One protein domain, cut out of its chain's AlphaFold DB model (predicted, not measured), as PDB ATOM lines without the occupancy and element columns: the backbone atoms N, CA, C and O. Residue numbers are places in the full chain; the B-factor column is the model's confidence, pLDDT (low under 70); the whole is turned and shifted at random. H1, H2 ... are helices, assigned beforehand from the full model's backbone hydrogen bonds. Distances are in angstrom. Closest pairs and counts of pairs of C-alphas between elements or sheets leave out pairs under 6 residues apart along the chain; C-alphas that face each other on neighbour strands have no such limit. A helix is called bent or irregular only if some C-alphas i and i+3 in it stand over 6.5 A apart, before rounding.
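What this domain is: This is residues 7 to 132 of the 778 residues of an uncharacterized protein of bacterium (UniProt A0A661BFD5). Three helices lie roughly side by side in a layer, H1, the bent H5 and H2, with H5 in the middle, and the long H3 crosses over one face of this layer. The short H4 packs on residues 79 to 90 of H3, and residues 60 to 65, of which 64 and 65 belong to H3, stick out. The printed part has 126 residues with five named helices, H1 to H5 in order along the chain, and no named strand; its class is all helix. It is compact, with a radius of gyration of the C-alphas of 15.0 A, and spans 43 by 35 by 23 A.

Where its parts are: Find C-alpha 7 at (-14.385, -30.739, -0.321); from there H1 runs through residues 7 to 28, 31.5 A long. H2, residues 40 to 59, covers 28.5 A. Look next at C-alpha 64, at (4.653, -9.205, 5.778), where H3 begins; it runs 41.3 A to residue 92. H4 holds residues 97 to 107 and is neither bent nor irregular, but only just: C-alphas 104 and 107 are 6.4 A apart. H5, residues 109 to 131, was assigned as one helix by its hydrogen bonds but is bent, with C-alphas 117 and 120 6.8 A apart. Its arms are H5a, residues 109 to 117, and H5b, residues 120 to 131, which ends at C-alpha 131, (-6.372, -15.502, 2.309). H5b is irregular, with C-alphas 122 and 125 6.6 A apart.

How they stand to each other: H3 and H5 are the hubs, each touching four other helices, and the packing is mostly crossed, with 2 of 8 touching pairs at a shallow tilt. With residues 81 to 92, H3 touches H1 at a steep tilt of 52 degrees; look at the C-alphas of Val 21 and Val 85, the closest, 5.1 A apart. With residues 66 to 77, H3 touches H5b, closest at C-alphas Phe 74 and Ser 123, 5.4 A. H3 touches H4, closest at C-alphas Ala 86 and Leu 101, 4.5 A. Residues 20 to 28 of H1 touch H5a, opposite ways at a shallow tilt of 17 degrees, closest at C-alphas Ser 24 and Val 111, 5.5 A. H2 touches H5b, closest at C-alphas Thr 54 and Pro 120, 7.3 A. H4 and H5a touch only at the corner. H1 and H2 are apart. Every O i to N i+4 pair is within hydrogen-bond range in H1, H2, H4 and H5a, against 24 of 25 in H3 and 6 of 8 in H5b.

The domain as a whole: The two C-alphas farthest apart, Arg 61 and Ser 94, are 45.5 A from each other. The printed part has no cut. The link H1 to H2 is long; the other three are tight. The pLDDT is under 70 at residues 32 to 37, 93, 95 and 132.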
ATOM      1  N   GLN A   7     -14.526 -29.289  -0.472       83.00
ATOM      2  CA  GLN A   7     -14.385 -30.739  -0.321       83.00
ATOM      3  C   GLN A   7     -13.496 -31.325  -1.421       83.00
ATOM      4  O   GLN A   7     -12.541 -32.012  -1.095       83.00
ATOM      5  N   ILE A   8     -13.728 -30.977  -2.694       86.31
ATOM      6  CA  ILE A   8     -12.912 -31.476  -3.816       86.31
ATOM      7  C   ILE A   8     -11.441 -31.062  -3.654       86.31
ATOM      8  O   ILE A   8     -10.555 -31.886  -3.858       86.31
ATOM      9  N   VAL A   9     -11.160 -29.825  -3.224       85.88
ATOM     10  CA  VAL A   9      -9.774 -29.387  -2.960       85.88
ATOM     11  C   VAL A   9      -9.135 -30.182  -1.813       85.88
ATOM     12  O   VAL A   9      -7.977 -30.571  -1.928       85.88
ATOM     13  N   LEU A  10      -9.872 -30.471  -0.733       86.25
ATOM     14  CA  LEU A  10      -9.381 -31.314   0.366       86.25
ATOM     15  C   LEU A  10      -9.151 -32.771  -0.071       86.25
ATOM     16  O   LEU A  10      -8.159 -33.370   0.332       86.25
ATOM     17  N   THR A  11     -10.007 -33.328  -0.932       88.44
ATOM     18  CA  THR A  11      -9.809 -34.664  -1.517       88.44
ATOM     19  C   THR A  11      -8.565 -34.707  -2.408       88.44
ATOM     20  O   THR A  11      -7.780 -35.642  -2.298       88.44
ATOM     21  N   ILE A  12      -8.335 -33.684  -3.238       89.44
ATOM     22  CA  ILE A  12      -7.123 -33.573  -4.067       89.44
ATOM     23  C   ILE A  12      -5.870 -33.460  -3.184       89.44
ATOM     24  O   ILE A  12      -4.900 -34.172  -3.428       89.44
ATOM     25  N   LEU A  13      -5.900 -32.637  -2.130       90.69
ATOM     26  CA  LEU A  13      -4.806 -32.539  -1.154       90.69
ATOM     27  C   LEU A  13      -4.502 -33.886  -0.483       90.69
ATOM     28  O   LEU A  13      -3.335 -34.247  -0.363       90.69
ATOM     29  N   LEU A  14      -5.530 -34.645  -0.088       91.81
ATOM     30  CA  LEU A  14      -5.365 -35.971   0.514       91.81
ATOM     31  C   LEU A  14      -4.760 -36.982  -0.474       91.81
ATOM     32  O   LEU A  14      -3.879 -37.747  -0.092       91.81
ATOM     33  N   ILE A  15      -5.186 -36.964  -1.742       92.62
ATOM     34  CA  ILE A  15      -4.621 -37.824  -2.794       92.62
ATOM     35  C   ILE A  15      -3.147 -37.477  -3.039       92.62
ATOM     36  O   ILE A  15      -2.317 -38.382  -3.076       92.62
ATOM     37  N   ILE A  16      -2.803 -36.187  -3.149       92.38
ATOM     38  CA  ILE A  16      -1.408 -35.739  -3.304       92.38
ATOM     39  C   ILE A  16      -0.581 -36.167  -2.089       92.38
ATOM     40  O   ILE A  16       0.489 -36.739  -2.266       92.38
ATOM     41  N   TYR A  17      -1.076 -35.959  -0.867       93.19
ATOM     42  CA  TYR A  17      -0.403 -36.380   0.364       93.19
ATOM     43  C   TYR A  17      -0.118 -37.891   0.380       93.19
ATOM     44  O   TYR A  17       1.034 -38.285   0.541       93.19
ATOM     45  N   LEU A  18      -1.125 -38.739   0.133       93.00
ATOM     46  CA  LEU A  18      -0.958 -40.199   0.122       93.00
ATOM     47  C   LEU A  18      -0.001 -40.669  -0.985       93.00
ATOM     48  O   LEU A  18       0.855 -41.515  -0.735       93.00
ATOM     49  N   LEU A  19      -0.090 -40.077  -2.181       93.50
ATOM     50  CA  LEU A  19       0.844 -40.337  -3.280       93.50
ATOM     51  C   LEU A  19       2.282 -39.940  -2.904       93.50
ATOM     52  O   LEU A  19       3.220 -40.669  -3.207       93.50
ATOM     53  N   THR A  20       2.455 -38.814  -2.211       92.38
ATOM     54  CA  THR A  20       3.767 -38.309  -1.773       92.38
ATOM     55  C   THR A  20       4.372 -39.192  -0.687       92.38
ATOM     56  O   THR A  20       5.573 -39.444  -0.709       92.38
ATOM     57  N   VAL A  21       3.552 -39.716   0.229       92.19
ATOM     58  CA  VAL A  21       3.990 -40.685   1.244       92.19
ATOM     59  C   VAL A  21       4.442 -41.994   0.589       92.19
ATOM     60  O   VAL A  21       5.545 -42.459   0.868       92.19
ATOM     61  N   ALA A  22       3.658 -42.539  -0.348       89.19
ATOM     62  CA  ALA A  22       4.023 -43.753  -1.083       89.19
ATOM     63  C   ALA A  22       5.295 -43.574  -1.938       89.19
ATOM     64  O   ALA A  22       6.196 -44.409  -1.894       89.19
ATOM     65  N   LEU A  23       5.409 -42.457  -2.667       90.50
ATOM     66  CA  LEU A  23       6.608 -42.129  -3.447       90.50
ATOM     67  C   LEU A  23       7.834 -41.879  -2.560       90.50
ATOM     68  O   LEU A  23       8.937 -42.226  -2.963       90.50
ATOM     69  N   SER A  24       7.667 -41.340  -1.348       88.56
ATOM     70  CA  SER A  24       8.779 -41.179  -0.399       88.56
ATOM     71  C   SER A  24       9.327 -42.525   0.083       88.56
ATOM     72  O   SER A  24      10.539 -42.665   0.201       88.56
ATOM     73  N   GLY A  25       8.467 -43.528   0.298       83.81
ATOM     74  CA  GLY A  25       8.903 -44.898   0.604       83.81
ATOM     75  C   GLY A  25       9.704 -45.536  -0.539       83.81
ATOM     76  O   GLY A  25      10.720 -46.176  -0.294       83.81
ATOM     77  N   LEU A  26       9.307 -45.288  -1.792       84.81
ATOM     78  CA  LEU A  26      10.042 -45.763  -2.972       84.81
ATOM     79  C   LEU A  26      11.351 -44.984  -3.213       84.81
ATOM     80  O   LEU A  26      12.344 -45.562  -3.648       84.81
ATOM     81  N   LEU A  27      11.393 -43.684  -2.904       85.69
ATOM     82  CA  LEU A  27      12.627 -42.890  -2.948       85.69
ATOM     83  C   LEU A  27      13.623 -43.300  -1.858       85.69
ATOM     84  O   LEU A  27      14.826 -43.250  -2.102       85.69
ATOM     85  N   PHE A  28      13.144 -43.745  -0.693       81.69
ATOM     86  CA  PHE A  28      13.986 -44.341   0.345       81.69
ATOM     87  C   PHE A  28      14.687 -45.610  -0.166       81.69
ATOM     88  O   PHE A  28      15.913 -45.666  -0.114       81.69
ATOM     89  N   THR A  29      13.964 -46.542  -0.803       78.62
ATOM     90  CA  THR A  29      14.565 -47.745  -1.426       78.62
ATOM     91  C   THR A  29      15.502 -47.461  -2.611       78.62
ATOM     92  O   THR A  29      16.123 -48.378  -3.134       78.62
ATOM     93  N   LEU A  30      15.606 -46.207  -3.066       78.56
ATOM     94  CA  LEU A  30      16.544 -45.774  -4.110       78.56
ATOM     95  C   LEU A  30      17.697 -44.915  -3.561       78.56
ATOM     96  O   LEU A  30      18.579 -44.523  -4.329       78.56
ATOM     97  N   GLN A  31      17.706 -44.584  -2.264       72.31
ATOM     98  CA  GLN A  31      18.658 -43.615  -1.722       72.31
ATOM     99  C   GLN A  31      20.082 -44.169  -1.550       72.31
ATOM    100  O   GLN A  31      21.028 -43.383  -1.556       72.31
ATOM    101  N   GLU A  32      20.280 -45.483  -1.465       65.56
ATOM    102  CA  GLU A  32      21.623 -46.080  -1.359       65.56
ATOM    103  C   GLU A  32      22.548 -45.662  -2.519       65.56
ATOM    104  O   GLU A  32      23.750 -45.498  -2.333       65.56
ATOM    105  N   MET A  33      21.976 -45.354  -3.691       61.12
ATOM    106  CA  MET A  33      22.701 -44.815  -4.849       61.12
ATOM    107  C   MET A  33      23.031 -43.308  -4.756       61.12
ATOM    108  O   MET A  33      23.879 -42.830  -5.506       61.12
ATOM    109  N   PHE A  34      22.355 -42.534  -3.895       61.22
ATOM    110  CA  PHE A  34      22.428 -41.063  -3.857       61.22
ATOM    111  C   PHE A  34      22.203 -40.479  -2.447       61.22
ATOM    112  O   PHE A  34      21.170 -39.859  -2.171       61.22
ATOM    113  N   ASN A  35      23.200 -40.593  -1.564       64.75
ATOM    114  CA  ASN A  35      23.178 -39.971  -0.233       64.75
ATOM    115  C   ASN A  35      24.310 -38.936  -0.024       64.75
ATOM    116  O   ASN A  35      25.277 -39.217   0.686       64.75
ATOM    117  N   PRO A  36      24.231 -37.730  -0.624       69.56
ATOM    118  CA  PRO A  36      25.189 -36.666  -0.341       69.56
ATOM    119  C   PRO A  36      25.048 -36.192   1.113       69.56
ATOM    120  O   PRO A  36      23.962 -35.806   1.556       69.56
ATOM    121  N   GLN A  37      26.160 -36.176   1.855       66.81
ATOM    122  CA  GLN A  37      26.199 -35.797   3.271       66.81
ATOM    123  C   GLN A  37      26.081 -34.272   3.481       66.81
ATOM    124  O   GLN A  37      26.981 -33.625   4.007       66.81
ATOM    125  N   LEU A  38      24.955 -33.668   3.086       74.19
ATOM    126  CA  LEU A  38      24.644 -32.291   3.481       74.19
ATOM    127  C   LEU A  38      24.428 -32.213   4.995       74.19
ATOM    128  O   LEU A  38      23.590 -32.943   5.532       74.19
ATOM    129  N   GLU A  39      25.093 -31.271   5.655       81.62
ATOM    130  CA  GLU A  39      24.863 -30.967   7.066       81.62
ATOM    131  C   GLU A  39      23.428 -30.479   7.333       81.62
ATOM    132  O   GLU A  39      22.824 -29.758   6.532       81.62
ATOM    133  N   LEU A  40      22.889 -30.812   8.509       81.75
ATOM    134  CA  LEU A  40      21.552 -30.395   8.946       81.75
ATOM    135  C   LEU A  40      21.306 -28.866   8.896       81.75
ATOM    136  O   LEU A  40      20.265 -28.486   8.355       81.75
ATOM    137  N   PRO A  41      22.195 -27.967   9.380       85.75
ATOM    138  CA  PRO A  41      21.993 -26.520   9.232       85.75
ATOM    139  C   PRO A  41      21.832 -26.084   7.770       85.75
ATOM    140  O   PRO A  41      20.952 -25.277   7.468       85.75
ATOM    141  N   LEU A  42      22.609 -26.658   6.843       84.00
ATOM    142  CA  LEU A  42      22.503 -26.342   5.419       84.00
ATOM    143  C   LEU A  42      21.166 -26.827   4.831       84.00
ATOM    144  O   LEU A  42      20.539 -26.095   4.065       84.00
ATOM    145  N   ARG A  43      20.670 -28.002   5.254       86.44
ATOM    146  CA  ARG A  43      19.326 -28.493   4.886       86.44
ATOM    147  C   ARG A  43      18.217 -27.537   5.356       86.44
ATOM    148  O   ARG A  43      17.291 -27.258   4.592       86.44
ATOM    149  N   VAL A  44      18.318 -26.978   6.563       87.94
ATOM    150  CA  VAL A  44      17.342 -25.994   7.078       87.94
ATOM    151  C   VAL A  44      17.408 -24.669   6.304       87.94
ATOM    152  O   VAL A  44      16.366 -24.098   5.979       87.94
ATOM    153  N   VAL A  45      18.606 -24.190   5.947       89.94
ATOM    154  CA  VAL A  45      18.780 -22.961   5.147       89.94
ATOM    155  C   VAL A  45      18.219 -23.120   3.728       89.94
ATOM    156  O   VAL A  45      17.513 -22.228   3.257       89.94
ATOM    157  N   ILE A  46      18.472 -24.255   3.067       89.62
ATOM    158  CA  ILE A  46      17.932 -24.560   1.730       89.62
ATOM    159  C   ILE A  46      16.399 -24.641   1.761       89.62
ATOM    160  O   ILE A  46      15.741 -24.056   0.900       89.62
ATOM    161  N   GLU A  47      15.822 -25.307   2.768       91.62
ATOM    162  CA  GLU A  47      14.366 -25.401   2.941       91.62
ATOM    163  C   GLU A  47      13.730 -24.016   3.134       91.62
ATOM    164  O   GLU A  47      12.785 -23.653   2.427       91.62
ATOM    165  N   LEU A  48      14.295 -23.201   4.033       91.25
ATOM    166  CA  LEU A  48      13.812 -21.848   4.292       91.25
ATOM    167  C   LEU A  48      13.911 -20.965   3.039       91.25
ATOM    168  O   LEU A  48      12.939 -20.295   2.694       91.25
ATOM    169  N   PHE A  49      15.044 -20.989   2.331       92.50
ATOM    170  CA  PHE A  49      15.229 -20.248   1.080       92.50
ATOM    171  C   PHE A  49      14.192 -20.654   0.024       92.50
ATOM    172  O   PHE A  49      13.538 -19.790  -0.565       92.50
ATOM    173  N   PHE A  50      13.971 -21.958  -0.168       93.25
ATOM    174  CA  PHE A  50      12.969 -22.462  -1.105       93.25
ATOM    175  C   PHE A  50      11.553 -21.999  -0.731       93.25
ATOM    176  O   PHE A  50      10.792 -21.578  -1.605       93.25
ATOM    177  N   TYR A  51      11.194 -21.989   0.556       91.25
ATOM    178  CA  TYR A  51       9.893 -21.483   1.011       91.25
ATOM    179  C   TYR A  51       9.750 -19.965   0.863       91.25
ATOM    180  O   TYR A  51       8.676 -19.507   0.483       91.25
ATOM    181  N   VAL A  52      10.812 -19.177   1.064       89.88
ATOM    182  CA  VAL A  52      10.803 -17.727   0.791       89.88
ATOM    183  C   VAL A  52      10.576 -17.456  -0.699       89.88
ATOM    184  O   VAL A  52       9.672 -16.698  -1.054       89.88
ATOM    185  N   VAL A  53      11.362 -18.098  -1.573       90.94
ATOM    186  CA  VAL A  53      11.298 -17.920  -3.034       90.94
ATOM    187  C   VAL A  53       9.938 -18.346  -3.581       90.94
ATOM    188  O   VAL A  53       9.290 -17.593  -4.309       90.94
ATOM    189  N   THR A  54       9.466 -19.537  -3.213       90.50
ATOM    190  CA  THR A  54       8.187 -20.046  -3.716       90.50
ATOM    191  C   THR A  54       7.012 -19.202  -3.204       90.50
ATOM    192  O   THR A  54       6.181 -18.775  -4.011       90.50
ATOM    193  N   LEU A  55       6.968 -18.856  -1.910       88.12
ATOM    194  CA  LEU A  55       5.908 -18.014  -1.341       88.12
ATOM    195  C   LEU A  55       5.887 -16.598  -1.945       88.12
ATOM    196  O   LEU A  55       4.805 -16.032  -2.118       88.12
ATOM    197  N   TYR A  56       7.049 -16.044  -2.308       87.62
ATOM    198  CA  TYR A  56       7.144 -14.792  -3.060       87.62
ATOM    199  C   TYR A  56       6.459 -14.906  -4.431       87.62
ATOM    200  O   TYR A  56       5.590 -14.088  -4.740       87.62
ATOM    201  N   PHE A  57       6.753 -15.956  -5.210       87.00
ATOM    202  CA  PHE A  57       6.081 -16.206  -6.493       87.00
ATOM    203  C   PHE A  57       4.563 -16.409  -6.351       87.00
ATOM    204  O   PHE A  57       3.807 -15.945  -7.202       87.00
ATOM    205  N   PHE A  58       4.092 -17.053  -5.277       85.38
ATOM    206  CA  PHE A  58       2.656 -17.250  -5.040       85.38
ATOM    207  C   PHE A  58       1.916 -15.964  -4.642       85.38
ATOM    208  O   PHE A  58       0.773 -15.757  -5.052       85.38
ATOM    209  N   LEU A  59       2.536 -15.102  -3.829       83.75
ATOM    210  CA  LEU A  59       1.920 -13.843  -3.398       83.75
ATOM    211  C   LEU A  59       2.037 -12.734  -4.454       83.75
ATOM    212  O   LEU A  59       1.199 -11.833  -4.472       83.75
ATOM    213  N   GLY A  60       3.081 -12.751  -5.289       80.38
ATOM    214  CA  GLY A  60       3.376 -11.743  -6.320       80.38
ATOM    215  C   GLY A  60       3.740 -10.346  -5.790       80.38
ATOM    216  O   GLY A  60       4.229  -9.507  -6.543       80.38
ATOM    217  N   ARG A  61       3.505 -10.078  -4.500       79.06
ATOM    218  CA  ARG A  61       3.892  -8.875  -3.752       79.06
ATOM    219  C   ARG A  61       4.237  -9.263  -2.315       79.06
ATOM    220  O   ARG A  61       3.557 -10.094  -1.713       79.06
ATOM    221  N   PHE A  62       5.265  -8.638  -1.749       79.88
ATOM    222  CA  PHE A  62       5.712  -8.937  -0.390       79.88
ATOM    223  C   PHE A  62       4.843  -8.229   0.664       79.88
ATOM    224  O   PHE A  62       5.052  -7.067   0.998       79.88
ATOM    225  N   GLU A  63       3.850  -8.939   1.201       83.38
ATOM    226  CA  GLU A  63       3.034  -8.480   2.332       83.38
ATOM    227  C   GLU A  63       3.402  -9.253   3.605       83.38
ATOM    228  O   GLU A  63       3.009 -10.408   3.760       83.38
ATOM    229  N   ILE A  64       4.093  -8.603   4.547       83.44
ATOM    230  CA  ILE A  64       4.653  -9.205   5.778       83.44
ATOM    231  C   ILE A  64       3.645 -10.108   6.523       83.44
ATOM    232  O   ILE A  64       3.963 -11.234   6.904       83.44
ATOM    233  N   ILE A  65       2.394  -9.656   6.684       84.50
ATOM    234  CA  ILE A  65       1.344 -10.406   7.400       84.50
ATOM    235  C   ILE A  65       0.897 -11.661   6.625       84.50
ATOM    236  O   ILE A  65       0.547 -12.669   7.242       84.50
ATOM    237  N   LYS A  66       0.892 -11.623   5.286       84.25
ATOM    238  CA  LYS A  66       0.603 -12.801   4.446       84.25
ATOM    239  C   LYS A  66       1.806 -13.738   4.391       84.25
ATOM    240  O   LYS A  66       1.614 -14.948   4.429       84.25
ATOM    241  N   PHE A  67       3.016 -13.183   4.366       87.44
ATOM    242  CA  PHE A  67       4.278 -13.912   4.350       87.44
ATOM    243  C   PHE A  67       4.446 -14.794   5.598       87.44
ATOM    244  O   PHE A  67       4.523 -16.012   5.466       87.44
ATOM    245  N   PHE A  68       4.372 -14.234   6.813       88.00
ATOM    246  CA  PHE A  68       4.489 -15.042   8.040       88.00
ATOM    247  C   PHE A  68       3.365 -16.082   8.192       88.00
ATOM    248  O   PHE A  68       3.606 -17.187   8.676       88.00
ATOM    249  N   LYS A  69       2.142 -15.776   7.729       87.31
ATOM    250  CA  LYS A  69       1.042 -16.757   7.690       87.31
ATOM    251  C   LYS A  69       1.297 -17.879   6.684       87.31
ATOM    252  O   LYS A  69       0.999 -19.028   6.991       87.31
ATOM    253  N   GLY A  70       1.856 -17.555   5.519       88.25
ATOM    254  CA  GLY A  70       2.319 -18.532   4.539       88.25
ATOM    255  C   GLY A  70       3.378 -19.446   5.142       88.25
ATOM    256  O   GLY A  70       3.138 -20.643   5.238       88.25
ATOM    257  N   LEU A  71       4.480 -18.881   5.639       90.44
ATOM    258  CA  LEU A  71       5.586 -19.631   6.239       90.44
ATOM    259  C   LEU A  71       5.120 -20.572   7.366       90.44
ATOM    260  O   LEU A  71       5.500 -21.739   7.384       90.44
ATOM    261  N   GLY A  72       4.218 -20.120   8.245       90.00
ATOM    262  CA  GLY A  72       3.621 -20.980   9.273       90.00
ATOM    263  C   GLY A  72       2.815 -22.159   8.705       90.00
ATOM    264  O   GLY A  72       2.937 -23.277   9.195       90.00
ATOM    265  N   ILE A  73       2.029 -21.949   7.642       91.38
ATOM    266  CA  ILE A  73       1.272 -23.023   6.970       91.38
ATOM    267  C   ILE A  73       2.213 -23.987   6.228       91.38
ATOM    268  O   ILE A  73       1.954 -25.187   6.217       91.38
ATOM    269  N   PHE A  74       3.314 -23.491   5.657       91.94
ATOM    270  CA  PHE A  74       4.372 -24.320   5.072       91.94
ATOM    271  C   PHE A  74       5.026 -25.229   6.117       91.94
ATOM    272  O   PHE A  74       5.088 -26.432   5.896       91.94
ATOM    273  N   ILE A  75       5.428 -24.696   7.277       91.12
ATOM    274  CA  ILE A  75       6.028 -25.484   8.369       91.12
ATOM    275  C   ILE A  75       5.040 -26.541   8.895       91.12
ATOM    276  O   ILE A  75       5.408 -27.696   9.096       91.12
ATOM    277  N   ILE A  76       3.760 -26.189   9.057       92.06
ATOM    278  CA  ILE A  76       2.712 -27.147   9.453       92.06
ATOM    279  C   ILE A  76       2.548 -28.253   8.395       92.06
ATOM    280  O   ILE A  76       2.464 -29.428   8.747       92.06
ATOM    281  N   ALA A  77       2.541 -27.909   7.103       92.06
ATOM    282  CA  ALA A  77       2.461 -28.884   6.015       92.06
ATOM    283  C   ALA A  77       3.711 -29.786   5.941       92.06
ATOM    284  O   ALA A  77       3.562 -30.999   5.799       92.06
ATOM    285  N   ARG A  78       4.916 -29.223   6.121       91.12
ATOM    286  CA  ARG A  78       6.201 -29.941   6.218       91.12
ATOM    287  C   ARG A  78       6.163 -30.987   7.329       91.12
ATOM    288  O   ARG A  78       6.513 -32.140   7.081       91.12
ATOM    289  N   VAL A  79       5.718 -30.610   8.529       91.50
ATOM    290  CA  VAL A  79       5.619 -31.520   9.684       91.50
ATOM    291  C   VAL A  79       4.567 -32.605   9.451       91.50
ATOM    292  O   VAL A  79       4.860 -33.775   9.672       91.50
ATOM    293  N   ILE A  80       3.375 -32.267   8.943       92.69
ATOM    294  CA  ILE A  80       2.335 -33.268   8.630       92.69
ATOM    295  C   ILE A  80       2.832 -34.270   7.577       92.69
ATOM    296  O   ILE A  80       2.638 -35.473   7.740       92.69
ATOM    297  N   LEU A  81       3.521 -33.800   6.532       93.19
ATOM    298  CA  LEU A  81       4.133 -34.665   5.523       93.19
ATOM    299  C   LEU A  81       5.236 -35.554   6.122       93.19
ATOM    300  O   LEU A  81       5.279 -36.745   5.820       93.19
ATOM    301  N   SER A  82       6.057 -35.009   7.026       92.62
ATOM    302  CA  SER A  82       7.096 -35.767   7.738       92.62
ATOM    303  C   SER A  82       6.500 -36.883   8.591       92.62
ATOM    304  O   SER A  82       6.981 -38.004   8.536       92.62
ATOM    305  N   LEU A  83       5.421 -36.606   9.334       93.25
ATOM    306  CA  LEU A  83       4.716 -37.595  10.158       93.25
ATOM    307  C   LEU A  83       4.114 -38.724   9.306       93.25
ATOM    308  O   LEU A  83       4.158 -39.883   9.714       93.25
ATOM    309  N   GLY A  84       3.587 -38.403   8.118       91.06
ATOM    310  CA  GLY A  84       3.099 -39.394   7.157       91.06
ATOM    311  C   GLY A  84       4.207 -40.282   6.595       91.06
ATOM    312  O   GLY A  84       4.051 -41.500   6.538       91.06
ATOM    313  N   VAL A  85       5.344 -39.688   6.221       90.75
ATOM    314  CA  VAL A  85       6.498 -40.445   5.717       90.75
ATOM    315  C   VAL A  85       7.186 -41.235   6.830       90.75
ATOM    316  O   VAL A  85       7.587 -42.362   6.579       90.75
ATOM    317  N   ALA A  86       7.225 -40.743   8.069       90.50
ATOM    318  CA  ALA A  86       7.725 -41.489   9.227       90.50
ATOM    319  C   ALA A  86       6.964 -42.808   9.447       90.50
ATOM    320  O   ALA A  86       7.575 -43.829   9.745       90.50
ATOM    321  N   VAL A  87       5.638 -42.813   9.244       89.12
ATOM    322  CA  VAL A  87       4.841 -44.054   9.268       89.12
ATOM    323  C   VAL A  87       5.238 -44.983   8.118       89.12
ATOM    324  O   VAL A  87       5.404 -46.176   8.342       89.12
ATOM    325  N   ALA A  88       5.435 -44.464   6.901       85.88
ATOM    326  CA  ALA A  88       5.868 -45.286   5.769       85.88
ATOM    327  C   ALA A  88       7.284 -45.865   5.959       85.88
ATOM    328  O   ALA A  88       7.490 -47.041   5.688       85.88
ATOM    329  N   LEU A  89       8.237 -45.081   6.469       82.25
ATOM    330  CA  LEU A  89       9.606 -45.532   6.745       82.25
ATOM    331  C   LEU A  89       9.660 -46.540   7.900       82.25
ATOM    332  O   LEU A  89      10.363 -47.536   7.784       82.25
ATOM    333  N   GLY A  90       8.875 -46.347   8.965       81.94
ATOM    334  CA  GLY A  90       8.758 -47.334  10.046       81.94
ATOM    335  C   GLY A  90       8.120 -48.660   9.601       81.94
ATOM    336  O   GLY A  90       8.424 -49.702  10.168       81.94
ATOM    337  N   ILE A  91       7.273 -48.642   8.563       81.00
ATOM    338  CA  ILE A  91       6.706 -49.857   7.947       81.00
ATOM    339  C   ILE A  91       7.697 -50.521   6.975       81.00
ATOM    340  O   ILE A  91       7.756 -51.745   6.927       81.00
ATOM    341  N   VAL A  92       8.444 -49.743   6.184       78.62
ATOM    342  CA  VAL A  92       9.313 -50.264   5.105       78.62
ATOM    343  C   VAL A  92      10.711 -50.652   5.595       78.62
ATOM    344  O   VAL A  92      11.279 -51.603   5.076       78.62
ATOM    345  N   GLY A  93      11.265 -49.931   6.571       68.31
ATOM    346  CA  GLY A  93      12.624 -50.129   7.088       68.31
ATOM    347  C   GLY A  93      12.690 -50.391   8.593       68.31
ATOM    348  O   GLY A  93      13.704 -50.060   9.193       68.31
ATOM    349  N   SER A  94      11.593 -50.872   9.202       72.75
ATOM    350  CA  SER A  94      11.487 -51.342  10.606       72.75
ATOM    351  C   SER A  94      11.996 -50.400  11.722       72.75
ATOM    352  O   SER A  94      12.044 -50.783  12.891       72.75
ATOM    353  N   LEU A  95      12.308 -49.140  11.399       69.94
ATOM    354  CA  LEU A  95      12.844 -48.143  12.328       69.94
ATOM    355  C   LEU A  95      11.847 -47.760  13.442       69.94
ATOM    356  O   LEU A  95      10.655 -47.565  13.165       69.94
ATOM    357  N   PRO A  96      12.323 -47.510  14.681       81.62
ATOM    358  CA  PRO A  96      11.518 -46.883  15.725       81.62
ATOM    359  C   PRO A  96      10.926 -45.551  15.249       81.62
ATOM    360  O   PRO A  96      11.592 -44.762  14.583       81.62
ATOM    361  N   TYR A  97       9.676 -45.257  15.621       80.31
ATOM    362  CA  TYR A  97       8.929 -44.120  15.058       80.31
ATOM    363  C   TYR A  97       9.615 -42.749  15.224       80.31
ATOM    364  O   TYR A  97       9.461 -41.871  14.376       80.31
ATOM    365  N   ILE A  98      10.376 -42.554  16.307       83.31
ATOM    366  CA  ILE A  98      11.111 -41.307  16.573       83.31
ATOM    367  C   ILE A  98      12.267 -41.140  15.577       83.31
ATOM    368  O   ILE A  98      12.444 -40.056  15.019       83.31
ATOM    369  N   ASP A  99      13.004 -42.214  15.305       79.06
ATOM    370  CA  ASP A  99      14.105 -42.219  14.344       79.06
ATOM    371  C   ASP A  99      13.570 -42.156  12.910       79.06
ATOM    372  O   ASP A  99      13.995 -41.297  12.143       79.06
ATOM    373  N   ALA A 100      12.521 -42.917  12.578       84.44
ATOM    374  CA  ALA A 100      11.817 -42.796  11.299       84.44
ATOM    375  C   ALA A 100      11.307 -41.362  11.027       84.44
ATOM    376  O   ALA A 100      11.306 -40.908   9.882       84.44
ATOM    377  N   LEU A 101      10.911 -40.613  12.067       86.81
ATOM    378  CA  LEU A 101      10.526 -39.202  11.961       86.81
ATOM    379  C   LEU A 101      11.725 -38.262  11.782       86.81
ATOM    380  O   LEU A 101      11.645 -37.322  10.989       86.81
ATOM    381  N   ARG A 102      12.840 -38.511  12.474       84.38
ATOM    382  CA  ARG A 102      14.103 -37.782  12.285       84.38
ATOM    383  C   ARG A 102      14.640 -37.961  10.861       84.38
ATOM    384  O   ARG A 102      14.996 -36.974  10.209       84.38
ATOM    385  N   GLU A 103      14.619 -39.190  10.361       83.38
ATOM    386  CA  GLU A 103      15.075 -39.531   9.017       83.38
ATOM    387  C   GLU A 103      14.140 -38.975   7.930       83.38
ATOM    388  O   GLU A 103      14.625 -38.409   6.949       83.38
ATOM    389  N   ALA A 104      12.813 -39.007   8.141       85.25
ATOM    390  CA  ALA A 104      11.830 -38.350   7.268       85.25
ATOM    391  C   ALA A 104      11.966 -36.814   7.224       85.25
ATOM    392  O   ALA A 104      11.624 -36.192   6.212       85.25
ATOM    393  N   LEU A 105      12.424 -36.190   8.315       86.00
ATOM    394  CA  LEU A 105      12.642 -34.745   8.400       86.00
ATOM    395  C   LEU A 105      13.909 -34.313   7.654       86.00
ATOM    396  O   LEU A 105      13.828 -33.464   6.764       86.00
ATOM    397  N   TYR A 106      15.069 -34.871   8.017       82.62
ATOM    398  CA  TYR A 106      16.362 -34.376   7.526       82.62
ATOM    399  C   TYR A 106      17.415 -35.444   7.229       82.62
ATOM    400  O   TYR A 106      18.454 -35.073   6.690       82.62
ATOM    401  N   GLY A 107      17.194 -36.721   7.539       79.94
ATOM    402  CA  GLY A 107      18.179 -37.776   7.271       79.94
ATOM    403  C   GLY A 107      18.257 -38.142   5.789       79.94
ATOM    404  O   GLY A 107      19.274 -37.915   5.124       79.94
ATOM    405  N   TYR A 108      17.145 -38.617   5.226       83.75
ATOM    406  CA  TYR A 108      17.113 -39.123   3.856       83.75
ATOM    407  C   TYR A 108      17.052 -37.993   2.810       83.75
ATOM    408  O   TYR A 108      16.020 -37.350   2.650       83.75
ATOM    409  N   PHE A 109      18.156 -37.726   2.092       84.94
ATOM    410  CA  PHE A 109      18.311 -36.592   1.171       84.94
ATOM    411  C   PHE A 109      17.320 -36.579  -0.006       84.94
ATOM    412  O   PHE A 109      16.712 -35.538  -0.258       84.94
ATOM    413  N   LEU A 110      17.120 -37.701  -0.716       87.00
ATOM    414  CA  LEU A 110      16.169 -37.749  -1.843       87.00
ATOM    415  C   LEU A 110      14.735 -37.500  -1.360       87.00
ATOM    416  O   LEU A 110      13.966 -36.761  -1.977       87.00
ATOM    417  N   VAL A 111      14.408 -38.100  -0.217       88.62
ATOM    418  CA  VAL A 111      13.117 -37.994   0.462       88.62
ATOM    419  C   VAL A 111      12.874 -36.554   0.941       88.62
ATOM    420  O   VAL A 111      11.829 -35.980   0.644       88.62
ATOM    421  N   TYR A 112      13.860 -35.931   1.589       89.62
ATOM    422  CA  TYR A 112      13.880 -34.522   2.001       89.62
ATOM    423  C   TYR A 112      13.667 -33.573   0.808       89.62
ATOM    424  O   TYR A 112      12.767 -32.732   0.842       89.62
ATOM    425  N   LEU A 113      14.423 -33.747  -0.283       89.12
ATOM    426  CA  LEU A 113      14.333 -32.897  -1.473       89.12
ATOM    427  C   LEU A 113      12.944 -32.988  -2.123       89.12
ATOM    428  O   LEU A 113      12.330 -31.968  -2.437       89.12
ATOM    429  N   PHE A 114      12.413 -34.204  -2.269       91.38
ATOM    430  CA  PHE A 114      11.072 -34.438  -2.798       91.38
ATOM    431  C   PHE A 114       9.976 -33.840  -1.900       91.38
ATOM    432  O   PHE A 114       9.078 -33.156  -2.392       91.38
ATOM    433  N   GLN A 115      10.072 -34.016  -0.578       91.81
ATOM    434  CA  GLN A 115       9.121 -33.430   0.370       91.81
ATOM    435  C   GLN A 115       9.134 -31.895   0.338       91.81
ATOM    436  O   GLN A 115       8.066 -31.279   0.403       91.81
ATOM    437  N   ILE A 116      10.301 -31.263   0.178       92.38
ATOM    438  CA  ILE A 116      10.411 -29.807   0.010       92.38
ATOM    439  C   ILE A 116       9.732 -29.353  -1.277       92.38
ATOM    440  O   ILE A 116       8.921 -28.430  -1.223       92.38
ATOM    441  N   LEU A 117       9.994 -30.023  -2.404       92.31
ATOM    442  CA  LEU A 117       9.375 -29.705  -3.694       92.31
ATOM    443  C   LEU A 117       7.842 -29.837  -3.657       92.31
ATOM    444  O   LEU A 117       7.149 -29.025  -4.269       92.31
ATOM    445  N   VAL A 118       7.300 -30.814  -2.920       92.69
ATOM    446  CA  VAL A 118       5.848 -31.048  -2.822       92.69
ATOM    447  C   VAL A 118       5.154 -30.165  -1.776       92.69
ATOM    448  O   VAL A 118       3.999 -29.782  -1.978       92.69
ATOM    449  N   THR A 119       5.824 -29.784  -0.684       92.44
ATOM    450  CA  THR A 119       5.211 -28.987   0.401       92.44
ATOM    451  C   THR A 119       4.481 -27.709  -0.075       92.44
ATOM    452  O   THR A 119       3.360 -27.496   0.395       92.44
ATOM    453  N   PRO A 120       4.985 -26.899  -1.038       89.94
ATOM    454  CA  PRO A 120       4.231 -25.782  -1.620       89.94
ATOM    455  C   PRO A 120       2.863 -26.180  -2.197       89.94
ATOM    456  O   PRO A 120       1.871 -25.475  -2.018       89.94
ATOM    457  N   PHE A 121       2.769 -27.330  -2.869       89.62
ATOM    458  CA  PHE A 121       1.522 -27.798  -3.485       89.62
ATOM    459  C   PHE A 121       0.488 -28.247  -2.444       89.62
ATOM    460  O   PHE A 121      -0.714 -28.165  -2.702       89.62
ATOM    461  N   LEU A 122       0.938 -28.653  -1.253       89.44
ATOM    462  CA  LEU A 122       0.077 -28.934  -0.103       89.44
ATOM    463  C   LEU A 122      -0.321 -27.650   0.651       89.44
ATOM    464  O   LEU A 122      -1.471 -27.508   1.073       89.44
ATOM    465  N   SER A 123       0.597 -26.692   0.800       90.06
ATOM    466  CA  SER A 123       0.377 -25.461   1.572       90.06
ATOM    467  C   SER A 123      -0.443 -24.402   0.818       90.06
ATOM    468  O   SER A 123      -1.294 -23.745   1.425       90.06
ATOM    469  N   TYR A 124      -0.267 -24.240  -0.500       87.56
ATOM    470  CA  TYR A 124      -0.933 -23.181  -1.271       87.56
ATOM    471  C   TYR A 124      -2.455 -23.266  -1.340       87.56
ATOM    472  O   TYR A 124      -3.092 -22.218  -1.197       87.56
ATOM    473  N   PRO A 125      -3.100 -24.434  -1.533       86.25
ATOM    474  CA  PRO A 125      -4.558 -24.482  -1.562       86.25
ATOM    475  C   PRO A 125      -5.156 -24.129  -0.191       86.25
ATOM    476  O   PRO A 125      -6.195 -23.470  -0.125       86.25
ATOM    477  N   VAL A 126      -4.463 -24.476   0.903       86.38
ATOM    478  CA  VAL A 126      -4.827 -24.090   2.278       86.38
ATOM    479  C   VAL A 126      -4.643 -22.584   2.491       86.38
ATOM    480  O   VAL A 126      -5.575 -21.908   2.928       86.38
ATOM    481  N   LEU A 127      -3.487 -22.030   2.110       85.31
ATOM    482  CA  LEU A 127      -3.205 -20.594   2.169       85.31
ATOM    483  C   LEU A 127      -4.219 -19.790   1.338       85.31
ATOM    484  O   LEU A 127      -4.759 -18.795   1.817       85.31
ATOM    485  N   GLY A 128      -4.566 -20.260   0.139       82.00
ATOM    486  CA  GLY A 128      -5.612 -19.687  -0.707       82.00
ATOM    487  C   GLY A 128      -6.990 -19.696  -0.039       82.00
ATOM    488  O   GLY A 128      -7.673 -18.673  -0.037       82.00
ATOM    489  N   MET A 129      -7.389 -20.799   0.608       81.81
ATOM    490  CA  MET A 129      -8.651 -20.861   1.362       81.81
ATOM    491  C   MET A 129      -8.710 -19.929   2.582       81.81
ATOM    492  O   MET A 129      -9.818 -19.621   3.033       81.81
ATOM    493  N   LEU A 130      -7.560 -19.514   3.124       79.62
ATOM    494  CA  LEU A 130      -7.449 -18.640   4.298       79.62
ATOM    495  C   LEU A 130      -7.242 -17.159   3.932       79.62
ATOM    496  O   LEU A 130      -7.718 -16.285   4.655       79.62
ATOM    497  N   LEU A 131      -6.567 -16.865   2.816       75.00
ATOM    498  CA  LEU A 131      -6.372 -15.502   2.309       75.00
ATOM    499  C   LEU A 131      -7.564 -14.992   1.492       75.00
ATOM    500  O   LEU A 131      -7.857 -13.796   1.539       75.00
ATOM    501  N   ILE A 132      -8.282 -15.870   0.781       62.56
ATOM    502  CA  ILE A 132      -9.523 -15.504   0.091       62.56
ATOM    503  C   ILE A 132     -10.642 -15.377   1.133       62.56
ATOM    504  O   ILE A 132     -11.477 -16.267   1.320       62.56
TER     505      ILE A 132